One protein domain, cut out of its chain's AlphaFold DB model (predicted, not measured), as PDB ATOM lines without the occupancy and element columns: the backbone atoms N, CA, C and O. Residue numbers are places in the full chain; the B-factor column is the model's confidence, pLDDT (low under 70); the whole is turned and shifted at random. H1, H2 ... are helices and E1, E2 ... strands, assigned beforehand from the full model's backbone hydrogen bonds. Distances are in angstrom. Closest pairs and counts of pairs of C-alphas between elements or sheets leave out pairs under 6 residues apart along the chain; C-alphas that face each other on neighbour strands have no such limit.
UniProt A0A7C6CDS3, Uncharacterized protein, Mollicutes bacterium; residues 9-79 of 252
ATOM      1  N   THR A   9     215.419 183.985 297.824       71.88
ATOM      2  CA  THR A   9     215.017 184.854 298.922       71.88
ATOM      3  C   THR A   9     216.106 185.889 299.131       71.88
ATOM      4  O   THR A   9     217.227 185.540 299.501       71.88
ATOM      5  N   LEU A  10     215.790 187.150 298.860       66.44
ATOM      6  CA  LEU A  10     216.600 188.278 299.290       66.44
ATOM      7  C   LEU A  10     216.324 188.487 300.774       66.44
ATOM      8  O   LEU A  10     215.166 188.527 301.192       66.44
ATOM      9  N   GLY A  11     217.377 188.575 301.567       69.12
ATOM     10  CA  GLY A  11     217.267 188.828 302.992       69.12
ATOM     11  C   GLY A  11     218.531 189.464 303.536       69.12
ATOM     12  O   GLY A  11     219.528 189.604 302.824       69.12
ATOM     13  N   PHE A  12     218.489 189.828 304.805       80.44
ATOM     14  CA  PHE A  12     219.643 190.358 305.513       80.44
ATOM     15  C   PHE A  12     220.011 189.477 306.702       80.44
ATOM     16  O   PHE A  12     219.212 188.667 307.173       80.44
ATOM     17  N   ILE A  13     221.247 189.616 307.161       84.31
ATOM     18  CA  ILE A  13     221.748 189.038 308.399       84.31
ATOM     19  C   ILE A  13     221.797 190.156 309.432       84.31
ATOM     20  O   ILE A  13     222.327 191.231 309.157       84.31
ATOM     21  N   SER A  14     221.250 189.897 310.613       82.81
ATOM     22  CA  SER A  14     221.438 190.745 311.787       82.81
ATOM     23  C   SER A  14     221.545 189.869 313.025       82.81
ATOM     24  O   SER A  14     220.734 188.957 313.208       82.81
ATOM     25  N   ASN A  15     222.553 190.106 313.868       82.88
ATOM     26  CA  ASN A  15     222.796 189.331 315.088       82.88
ATOM     27  C   ASN A  15     222.857 187.815 314.814       82.88
ATOM     28  O   ASN A  15     222.253 187.016 315.529       82.88
ATOM     29  N   ASN A  16     223.549 187.419 313.737       78.94
ATOM     30  CA  ASN A  16     223.632 186.042 313.222       78.94
ATOM     31  C   ASN A  16     222.299 185.399 312.789       78.94
ATOM     32  O   ASN A  16     222.273 184.211 312.462       78.94
ATOM     33  N   ASN A  17     221.205 186.159 312.726       76.81
ATOM     34  CA  ASN A  17     219.913 185.677 312.252       76.81
ATOM     35  C   ASN A  17     219.654 186.137 310.821       76.81
ATOM     36  O   ASN A  17     219.815 187.310 310.491       76.81
ATOM     37  N   TYR A  18     219.216 185.206 309.974       80.06
ATOM     38  CA  TYR A  18     218.767 185.517 308.622       80.06
ATOM     39  C   TYR A  18     217.301 185.949 308.632       80.06
ATOM     40  O   TYR A  18     216.432 185.197 309.079       80.06
ATOM     41  N   VAL A  19     217.026 187.129 308.083       75.44
ATOM     42  CA  VAL A  19     215.682 187.691 307.959       75.44
ATOM     43  C   VAL A  19     215.308 187.780 306.477       75.44
ATOM     44  O   VAL A  19     215.959 188.508 305.720       75.44
ATOM     45  N   PRO A  20     214.286 187.036 306.021       68.81
ATOM     46  CA  PRO A  20     213.838 187.091 304.636       68.81
ATOM     47  C   PRO A  20     213.035 188.373 304.375       68.81
ATOM     48  O   PRO A  20     212.121 188.695 305.125       68.81
ATOM     49  N   ILE A  21     213.340 189.066 303.277       61.91
ATOM     50  CA  ILE A  21     212.655 190.297 302.853       61.91
ATOM     51  C   ILE A  21     211.715 190.014 301.684       61.91
ATOM     52  O   ILE A  21     210.534 190.344 301.716       61.91
ATOM     53  N   ALA A  22     212.243 189.389 300.632       59.09
ATOM     54  CA  ALA A  22     211.512 189.173 299.392       59.09
ATOM     55  C   ALA A  22     211.815 187.789 298.833       59.09
ATOM     56  O   ALA A  22     212.971 187.375 298.767       59.09
ATOM     57  N   ARG A  23     210.775 187.076 298.393       60.12
ATOM     58  CA  ARG A  23     210.897 185.748 297.788       60.12
ATOM     59  C   ARG A  23     210.448 185.791 296.332       60.12
ATOM     60  O   ARG A  23     209.251 185.846 296.065       60.12
ATOM     61  N   SER A  24     211.395 185.713 295.403       55.50
ATOM     62  CA  SER A  24     211.138 185.898 293.970       55.50
ATOM     63  C   SER A  24     212.001 184.988 293.083       55.50
ATOM     64  O   SER A  24     212.640 184.037 293.552       55.50
ATOM     65  N   THR A  25     211.958 185.220 291.773       62.22
ATOM     66  CA  THR A  25     212.922 184.681 290.806       62.22
ATOM     67  C   THR A  25     214.290 185.349 291.007       62.22
ATOM     68  O   THR A  25     214.382 186.397 291.646       62.22
ATOM     69  N   LEU A  26     215.366 184.729 290.514       65.62
ATOM     70  CA  LEU A  26     216.707 185.313 290.657       65.62
ATOM     71  C   LEU A  26     216.824 186.583 289.812       65.62
ATOM     72  O   LEU A  26     217.346 187.583 290.274       65.62
ATOM     73  N   GLU A  27     216.236 186.527 288.622       63.00
ATOM     74  CA  GLU A  27     216.114 187.595 287.642       63.00
ATOM     75  C   GLU A  27     215.543 188.874 288.282       63.00
ATOM     76  O   GLU A  27     216.140 189.940 288.188       63.00
ATOM     77  N   ASN A  28     214.432 188.761 289.018       57.22
ATOM     78  CA  ASN A  28     213.791 189.918 289.648       57.22
ATOM     79  C   ASN A  28     214.596 190.443 290.842       57.22
ATOM     80  O   ASN A  28     214.641 191.648 291.071       57.22
ATOM     81  N   ILE A  29     215.237 189.552 291.604       61.91
ATOM     82  CA  ILE A  29     216.122 189.963 292.700       61.91
ATOM     83  C   ILE A  29     217.332 190.723 292.150       61.91
ATOM     84  O   ILE A  29     217.699 191.752 292.705       61.91
ATOM     85  N   ASP A  30     217.905 190.259 291.045       66.81
ATOM     86  CA  ASP A  30     219.018 190.921 290.376       66.81
ATOM     87  C   ASP A  30     218.600 192.293 289.799       66.81
ATOM     88  O   ASP A  30     219.365 193.252 289.889       66.81
ATOM     89  N   THR A  31     217.373 192.457 289.287       59.31
ATOM     90  CA  THR A  31     216.834 193.779 288.893       59.31
ATOM     91  C   THR A  31     216.764 194.748 290.078       59.31
ATOM     92  O   THR A  31     217.131 195.918 289.951       59.31
ATOM     93  N   ILE A  32     216.353 194.263 291.253       59.34
ATOM     94  CA  ILE A  32     216.336 195.070 292.480       59.34
ATOM     95  C   ILE A  32     217.766 195.467 292.847       59.34
ATOM     96  O   ILE A  32     218.056 196.643 293.044       59.34
ATOM     97  N   THR A  33     218.690 194.509 292.904       64.38
ATOM     98  CA  THR A  33     220.037 194.757 293.435       64.38
ATOM     99  C   THR A  33     220.894 195.586 292.478       64.38
ATOM    100  O   THR A  33     221.700 196.396 292.929       64.38
ATOM    101  N   THR A  34     220.661 195.483 291.166       64.44
ATOM    102  CA  THR A  34     221.311 196.326 290.145       64.44
ATOM    103  C   THR A  34     220.797 197.766 290.092       64.44
ATOM    104  O   THR A  34     221.368 198.584 289.369       64.44
ATOM    105  N   SER A  35     219.769 198.110 290.874       66.56
ATOM    106  CA  SER A  35     219.366 199.508 291.093       66.56
ATOM    107  C   SER A  35     220.307 200.253 292.050       66.56
ATOM    108  O   SER A  35     220.315 201.481 292.061       66.56
ATOM    109  N   PHE A  36     221.137 199.526 292.805       67.06
ATOM    110  CA  PHE A  36     222.075 200.067 293.792       67.06
ATOM    111  C   PHE A  36     223.516 199.932 293.298       67.06
ATOM    112  O   PHE A  36     223.861 198.958 292.625       67.06
ATOM    113  N   ASN A  37     224.389 200.881 293.635       71.56
ATOM    114  CA  ASN A  37     225.785 200.880 293.187       71.56
ATOM    115  C   ASN A  37     226.624 199.809 293.893       71.56
ATOM    116  O   ASN A  37     227.583 199.294 293.316       71.56
ATOM    117  N   ASN A  38     226.288 199.485 295.141       78.50
ATOM    118  CA  ASN A  38     227.015 198.522 295.957       78.50
ATOM    119  C   ASN A  38     226.143 197.981 297.105       78.50
ATOM    120  O   ASN A  38     225.003 198.399 297.317       78.50
ATOM    121  N   LYS A  39     226.711 197.033 297.858       84.69
ATOM    122  CA  LYS A  39     226.053 196.387 298.999       84.69
ATOM    123  C   LYS A  39     225.720 197.362 300.125       84.69
ATOM    124  O   LYS A  39     224.653 197.238 300.706       84.69
ATOM    125  N   GLU A  40     226.599 198.316 300.413       86.31
ATOM    126  CA  GLU A  40     226.407 199.294 301.488       86.31
ATOM    127  C   GLU A  40     225.188 200.186 301.225       86.31
ATOM    128  O   GLU A  40     224.373 200.406 302.116       86.31
ATOM    129  N   GLU A  41     225.005 200.632 299.983       79.88
ATOM    130  CA  GLU A  41     223.842 201.420 299.578       79.88
ATOM    131  C   GLU A  41     222.530 200.638 299.745       79.88
ATOM    132  O   GLU A  41     221.560 201.165 300.292       79.88
ATOM    133  N   LEU A  42     222.518 199.364 299.338       79.25
ATOM    134  CA  LEU A  42     221.376 198.468 299.529       79.25
ATOM    135  C   LEU A  42     221.086 198.214 301.020       79.25
ATOM    136  O   LEU A  42     219.926 198.211 301.430       79.25
ATOM    137  N   THR A  43     222.123 198.034 301.842       81.69
ATOM    138  CA  THR A  43     221.986 197.886 303.297       81.69
ATOM    139  C   THR A  43     221.362 199.131 303.921       81.69
ATOM    140  O   THR A  43     220.355 199.024 304.616       81.69
ATOM    141  N   ASN A  44     221.898 200.313 303.608       74.19
ATOM    142  CA  ASN A  44     221.392 201.592 304.110       74.19
ATOM    143  C   ASN A  44     219.935 201.832 303.694       74.19
ATOM    144  O   ASN A  44     219.154 202.402 304.456       74.19
ATOM    145  N   PHE A  45     219.558 201.408 302.484       75.25
ATOM    146  CA  PHE A  45     218.171 201.447 302.035       75.25
ATOM    147  C   PHE A  45     217.272 200.578 302.924       75.25
ATOM    148  O   PHE A  45     216.238 201.058 303.385       75.25
ATOM    149  N   PHE A  46     217.671 199.341 303.225       71.69
ATOM    150  CA  PHE A  46     216.890 198.461 304.096       71.69
ATOM    151  C   PHE A  46     216.810 198.949 305.541       71.69
ATOM    152  O   PHE A  46     215.729 198.904 306.120       71.69
ATOM    153  N   GLU A  47     217.898 199.465 306.109       72.69
ATOM    154  CA  GLU A  47     217.878 200.031 307.463       72.69
ATOM    155  C   GLU A  47     216.903 201.210 307.571       72.69
ATOM    156  O   GLU A  47     216.131 201.283 308.525       72.69
ATOM    157  N   LYS A  48     216.879 202.092 306.562       66.25
ATOM    158  CA  LYS A  48     215.933 203.218 306.500       66.25
ATOM    159  C   LYS A  48     214.492 202.772 306.278       66.25
ATOM    160  O   LYS A  48     213.584 203.363 306.849       66.25
ATOM    161  N   TYR A  49     214.276 201.787 305.409       64.38
ATOM    162  CA  TYR A  49     212.934 201.387 304.993       64.38
ATOM    163  C   TYR A  49     212.215 200.541 306.047       64.38
ATOM    164  O   TYR A  49     211.005 200.660 306.212       64.38
ATOM    165  N   PHE A  50     212.949 199.686 306.760       59.81
ATOM    166  CA  PHE A  50     212.363 198.754 307.720       59.81
ATOM    167  C   PHE A  50     212.394 199.247 309.177       59.81
ATOM    168  O   PHE A  50     211.894 198.527 310.035       59.81
ATOM    169  N   ASP A  51     212.963 200.432 309.450       65.06
ATOM    170  CA  ASP A  51     213.108 201.039 310.790       65.06
ATOM    171  C   ASP A  51     213.465 200.006 311.872       65.06
ATOM    172  O   ASP A  51     212.780 199.816 312.876       65.06
ATOM    173  N   LEU A  52     214.515 199.231 311.598       64.44
ATOM    174  CA  LEU A  52     214.732 197.964 312.294       64.44
ATOM    175  C   LEU A  52     215.193 198.137 313.745       64.44
ATOM    176  O   LEU A  52     215.193 197.170 314.495       64.44
ATOM    177  N   GLY A  53     215.619 199.329 314.172       65.81
ATOM    178  CA  GLY A  53     216.182 199.553 315.513       65.81
ATOM    179  C   GLY A  53     217.468 198.758 315.807       65.81
ATOM    180  O   GLY A  53     218.036 198.873 316.892       65.81
ATOM    181  N   TYR A  54     217.948 197.964 314.848       69.56
ATOM    182  CA  TYR A  54     219.172 197.178 314.896       69.56
ATOM    183  C   TYR A  54     219.912 197.270 313.561       69.56
ATOM    184  O   TYR A  54     219.314 197.474 312.505       69.56
ATOM    185  N   LYS A  55     221.236 197.112 313.628       80.12
ATOM    186  CA  LYS A  55     222.120 197.198 312.467       80.12
ATOM    187  C   LYS A  55     222.012 195.938 311.605       80.12
ATOM    188  O   LYS A  55     221.922 194.822 312.131       80.12
ATOM    189  N   ILE A  56     222.038 196.116 310.290       81.94
ATOM    190  CA  ILE A  56     222.182 195.020 309.337       81.94
ATOM    191  C   ILE A  56     223.676 194.703 309.182       81.94
ATOM    192  O   ILE A  56     224.474 195.558 308.799       81.94
ATOM    193  N   ASP A  57     224.048 193.455 309.460       85.38
ATOM    194  CA  ASP A  57     225.426 192.974 309.334       85.38
ATOM    195  C   ASP A  57     225.770 192.648 307.878       85.38
ATOM    196  O   ASP A  57     226.876 192.927 307.414       85.38
ATOM    197  N   ASP A  58     224.824 192.044 307.147       86.12
ATOM    198  CA  ASP A  58     225.020 191.710 305.739       86.12
ATOM    199  C   ASP A  58     223.710 191.586 304.946       86.12
ATOM    200  O   ASP A  58     222.654 191.313 305.508       86.12
ATOM    201  N   VAL A  59     223.783 191.705 303.618       79.81
ATOM    202  CA  VAL A  59     222.667 191.438 302.692       79.81
ATOM    203  C   VAL A  59     223.024 190.270 301.779       79.81
ATOM    204  O   VAL A  59     224.076 190.257 301.133       79.81
ATOM    205  N   ILE A  60     222.147 189.269 301.703       87.50
ATOM    206  CA  ILE A  60     222.398 188.032 300.958       87.50
ATOM    207  C   ILE A  60     221.158 187.539 300.210       87.50
ATOM    208  O   ILE A  60     220.015 187.745 300.618       87.50
ATOM    209  N   VAL A  61     221.398 186.805 299.126       76.94
ATOM    210  CA  VAL A  61     220.360 186.052 298.419       76.94
ATOM    211  C   VAL A  61     220.561 184.578 298.696       76.94
ATOM    212  O   VAL A  61     221.671 184.066 298.563       76.94
ATOM    213  N   THR A  62     219.489 183.887 299.065       81.19
ATOM    214  CA  THR A  62     219.516 182.456 299.355       81.19
ATOM    215  C   THR A  62     218.510 181.684 298.515       81.19
ATOM    216  O   THR A  62     217.522 182.230 298.033       81.19
ATOM    217  N   TYR A  63     218.736 180.389 298.328       76.62
ATOM    218  CA  TYR A  63     217.733 179.468 297.803       76.62
ATOM    219  C   TYR A  63     217.915 178.076 298.405       76.62
ATOM    220  O   TYR A  63     219.009 177.701 298.827       76.62
ATOM    221  N   MET A  64     216.838 177.291 298.422       71.06
ATOM    222  CA  MET A  64     216.883 175.900 298.873       71.06
ATOM    223  C   MET A  64     217.293 174.971 297.727       71.06
ATOM    224  O   MET A  64     216.688 174.980 296.651       71.06
ATOM    225  N   HIS A  65     218.295 174.129 297.972       71.44
ATOM    226  CA  HIS A  65     218.686 173.037 297.087       71.44
ATOM    227  C   HIS A  65     218.956 171.782 297.903       71.44
ATOM    228  O   HIS A  65     219.850 171.770 298.745       71.44
ATOM    229  N   ASP A  66     218.181 170.729 297.651       68.69
ATOM    230  CA  ASP A  66     218.360 169.407 298.263       68.69
ATOM    231  C   ASP A  66     218.452 169.492 299.795       68.69
ATOM    232  O   ASP A  66     219.346 168.931 300.420       68.69
ATOM    233  N   LYS A  67     217.511 170.243 300.389       75.44
ATOM    234  CA  LYS A  67     217.402 170.549 301.830       75.44
ATOM    235  C   LYS A  67     218.501 171.447 302.412       75.44
ATOM    236  O   LYS A  67     218.434 171.767 303.592       75.44
ATOM    237  N   ASN A  68     219.447 171.914 301.602       69.81
ATOM    238  CA  ASN A  68     220.485 172.851 302.022       69.81
ATOM    239  C   ASN A  68     220.167 174.277 301.566       69.81
ATOM    240  O   ASN A  68     219.735 174.494 300.430       69.81
ATOM    241  N   VAL A  69     220.443 175.254 302.430       79.06
ATOM    242  CA  VAL A  69     220.434 176.672 302.058       79.06
ATOM    243  C   VAL A  69     221.715 176.965 301.283       79.06
ATOM    244  O   VAL A  69     222.820 176.693 301.750       79.06
ATOM    245  N   LYS A  70     221.572 177.502 300.074       81.25
ATOM    246  CA  LYS A  70     222.679 177.983 299.248       81.25
ATOM    247  C   LYS A  70     222.599 179.495 299.147       81.25
ATOM    248  O   LYS A  70     221.508 180.033 298.987       81.25
ATOM    249  N   THR A  71     223.742 180.164 299.220       83.88
ATOM    250  CA  THR A  71     223.862 181.605 298.996       83.88
ATOM    251  C   THR A  71     224.226 181.890 297.544       83.88
ATOM    252  O   THR A  71     224.866 181.085 296.867       83.88
ATOM    253  N   VAL A  72     223.795 183.047 297.055       82.00
ATOM    254  CA  VAL A  72     224.082 183.554 295.715       82.00
ATOM    255  C   VAL A  72     224.712 184.929 295.867       82.00
ATOM    256  O   VAL A  72     224.220 185.759 296.633       82.00
ATOM    257  N   LYS A  73     225.811 185.174 295.144       80.81
ATOM    258  CA  LYS A  73     226.461 186.489 295.128       80.81
ATOM    259  C   LYS A  73     225.504 187.517 294.516       80.81
ATOM    260  O   LYS A  73     224.952 187.258 293.448       80.81
ATOM    261  N   LEU A  74     225.336 188.653 295.186       81.06
ATOM    262  CA  LEU A  74     224.614 189.822 294.679       81.06
ATOM    263  C   LEU A  74     225.361 190.471 293.512       81.06
ATOM    264  O   LEU A  74     226.591 190.497 293.527       81.06
ATOM    265  N   ILE A  75     224.610 191.009 292.552       75.56
ATOM    266  CA  ILE A  75     225.147 191.871 291.497       75.56
ATOM    267  C   ILE A  75     224.597 193.286 291.654       75.56
ATOM    268  O   ILE A  75     223.420 193.471 291.971       75.56
ATOM    269  N   PHE A  76     225.457 194.276 291.446       76.44
ATOM    270  CA  PHE A  76     225.128 195.693 291.611       76.44
ATOM    271  C   PHE A  76     225.209 196.446 290.286       76.44
ATOM    272  O   PHE A  76     225.583 195.879 289.263       76.44
ATOM    273  N   LYS A  77     224.857 197.731 290.289       68.75
ATOM    274  CA  LYS A  77     224.755 198.572 289.089       68.75
ATOM    275  C   LYS A  77     225.989 198.508 288.184       68.75
ATOM    276  O   LYS A  77     225.844 198.373 286.978       68.75
ATOM    277  N   ASN A  78     227.193 198.516 288.754       65.19
ATOM    278  CA  ASN A  78     228.445 198.455 287.985       65.19
ATOM    279  C   ASN A  78     228.724 197.060 287.393       65.19
ATOM    280  O   ASN A  78     229.539 196.911 286.491       65.19
ATOM    281  N   GLU A  79     228.056 196.034 287.917       59.25
ATOM    282  CA  GLU A  79     228.077 194.654 287.429       59.25
ATOM    283  C   GLU A  79     226.828 194.354 286.569       59.25
ATOM    284  O   GLU A  79     226.655 193.230 286.108       59.25
TER     285      GLU A  79
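This is residues 9 to 79 of the 252 residues of an uncharacterized protein of Mollicutes bacterium (UniProt A0A7C6CDS3). A strongly twisted sheet of two hairpins, E1 with E2 and E3 with E4, is joined side by side through E1 and E3, and both helices cover the same face of it. H1 and H2 stand about perpendicular to each other there, while the turn of the E3 and E4 hairpin reaches far from H2 and makes one end of the longest extent. The printed part has 71 residues with two named helices and four named strands, in the order E1, E2, H1, H2, E3, E4. The sheet runs E2, E1, E3, E4, antiparallel throughout, and the class is mixed, helices and strands. The whole is compact, with a radius of gyration of the C-alphas of 12.0 A, yet flat, spanning 34 by 29 by 15 A.

E1, residues 9 to 14, and E2, residues 17 to 24, form a hairpin; N 10 and O 22 are 2.8 A apart and N 19 and O 12 are 2.8 A apart, within hydrogen-bond range. E2 is an edge strand and bends by 57 degrees at residue 21. E3, residues 58 to 65, is the antiparallel neighbour of E1 at 133 degrees, with N 11 and O 60 at 2.9 A. E3 forms a hairpin with E4, residues 68 to 72, the other edge strand, with N 63 and O 70 at 2.9 A. H1, residues 26 to 33, is on the sheet at a height of 8.1 A, only just over E1, with 3 of its 8 C-alphas falling on that strand. It runs along the strands, only just, at 29 degrees to E1 on the local plane; the closest C-alphas of the two, Leu 10 and Ile 29, are 6.8 A apart. H2, residues 39 to 50, is on the same face at a height of 8.2 A, over E3 and across the strands at 84 degrees on the local plane, a plane fitted to only just enough C-alphas, 6; the closest C-alphas of H2 and E3, Thr 43 and Val 59, are 6.5 A apart. H1 and H2 are close but not clearly touching, with the C-alphas of Thr 33 and Leu 42 at 7.3 A. E2, H1, H2 and E3 make a split strand-helix-strand unit, two strands running the same way with E1 between them, and its crossover is right-handed. In both helices every O i to N i+4 pair is within hydrogen-bond range.

E1 begins at C-alpha 9, (215.017, 184.854, 298.922), and is 15.5 A long; E2 is 20.3 A and H1 10.4 A. H2 begins at C-alpha 39, (226.053, 196.387, 298.999), and is 16.4 A; E3 is 21.5 A. E4, 12.9 A, ends at C-alpha 72, (224.082, 183.554, 295.715).

The two C-alphas farthest apart, those of Lys 48 and Asp 66, are 34.9 A apart. The printed part has no cut, and no link is long. The mean pLDDT of the printed part is 72.5; 31 residues are under 70, among them residues 20 to 36 and 48 to 54.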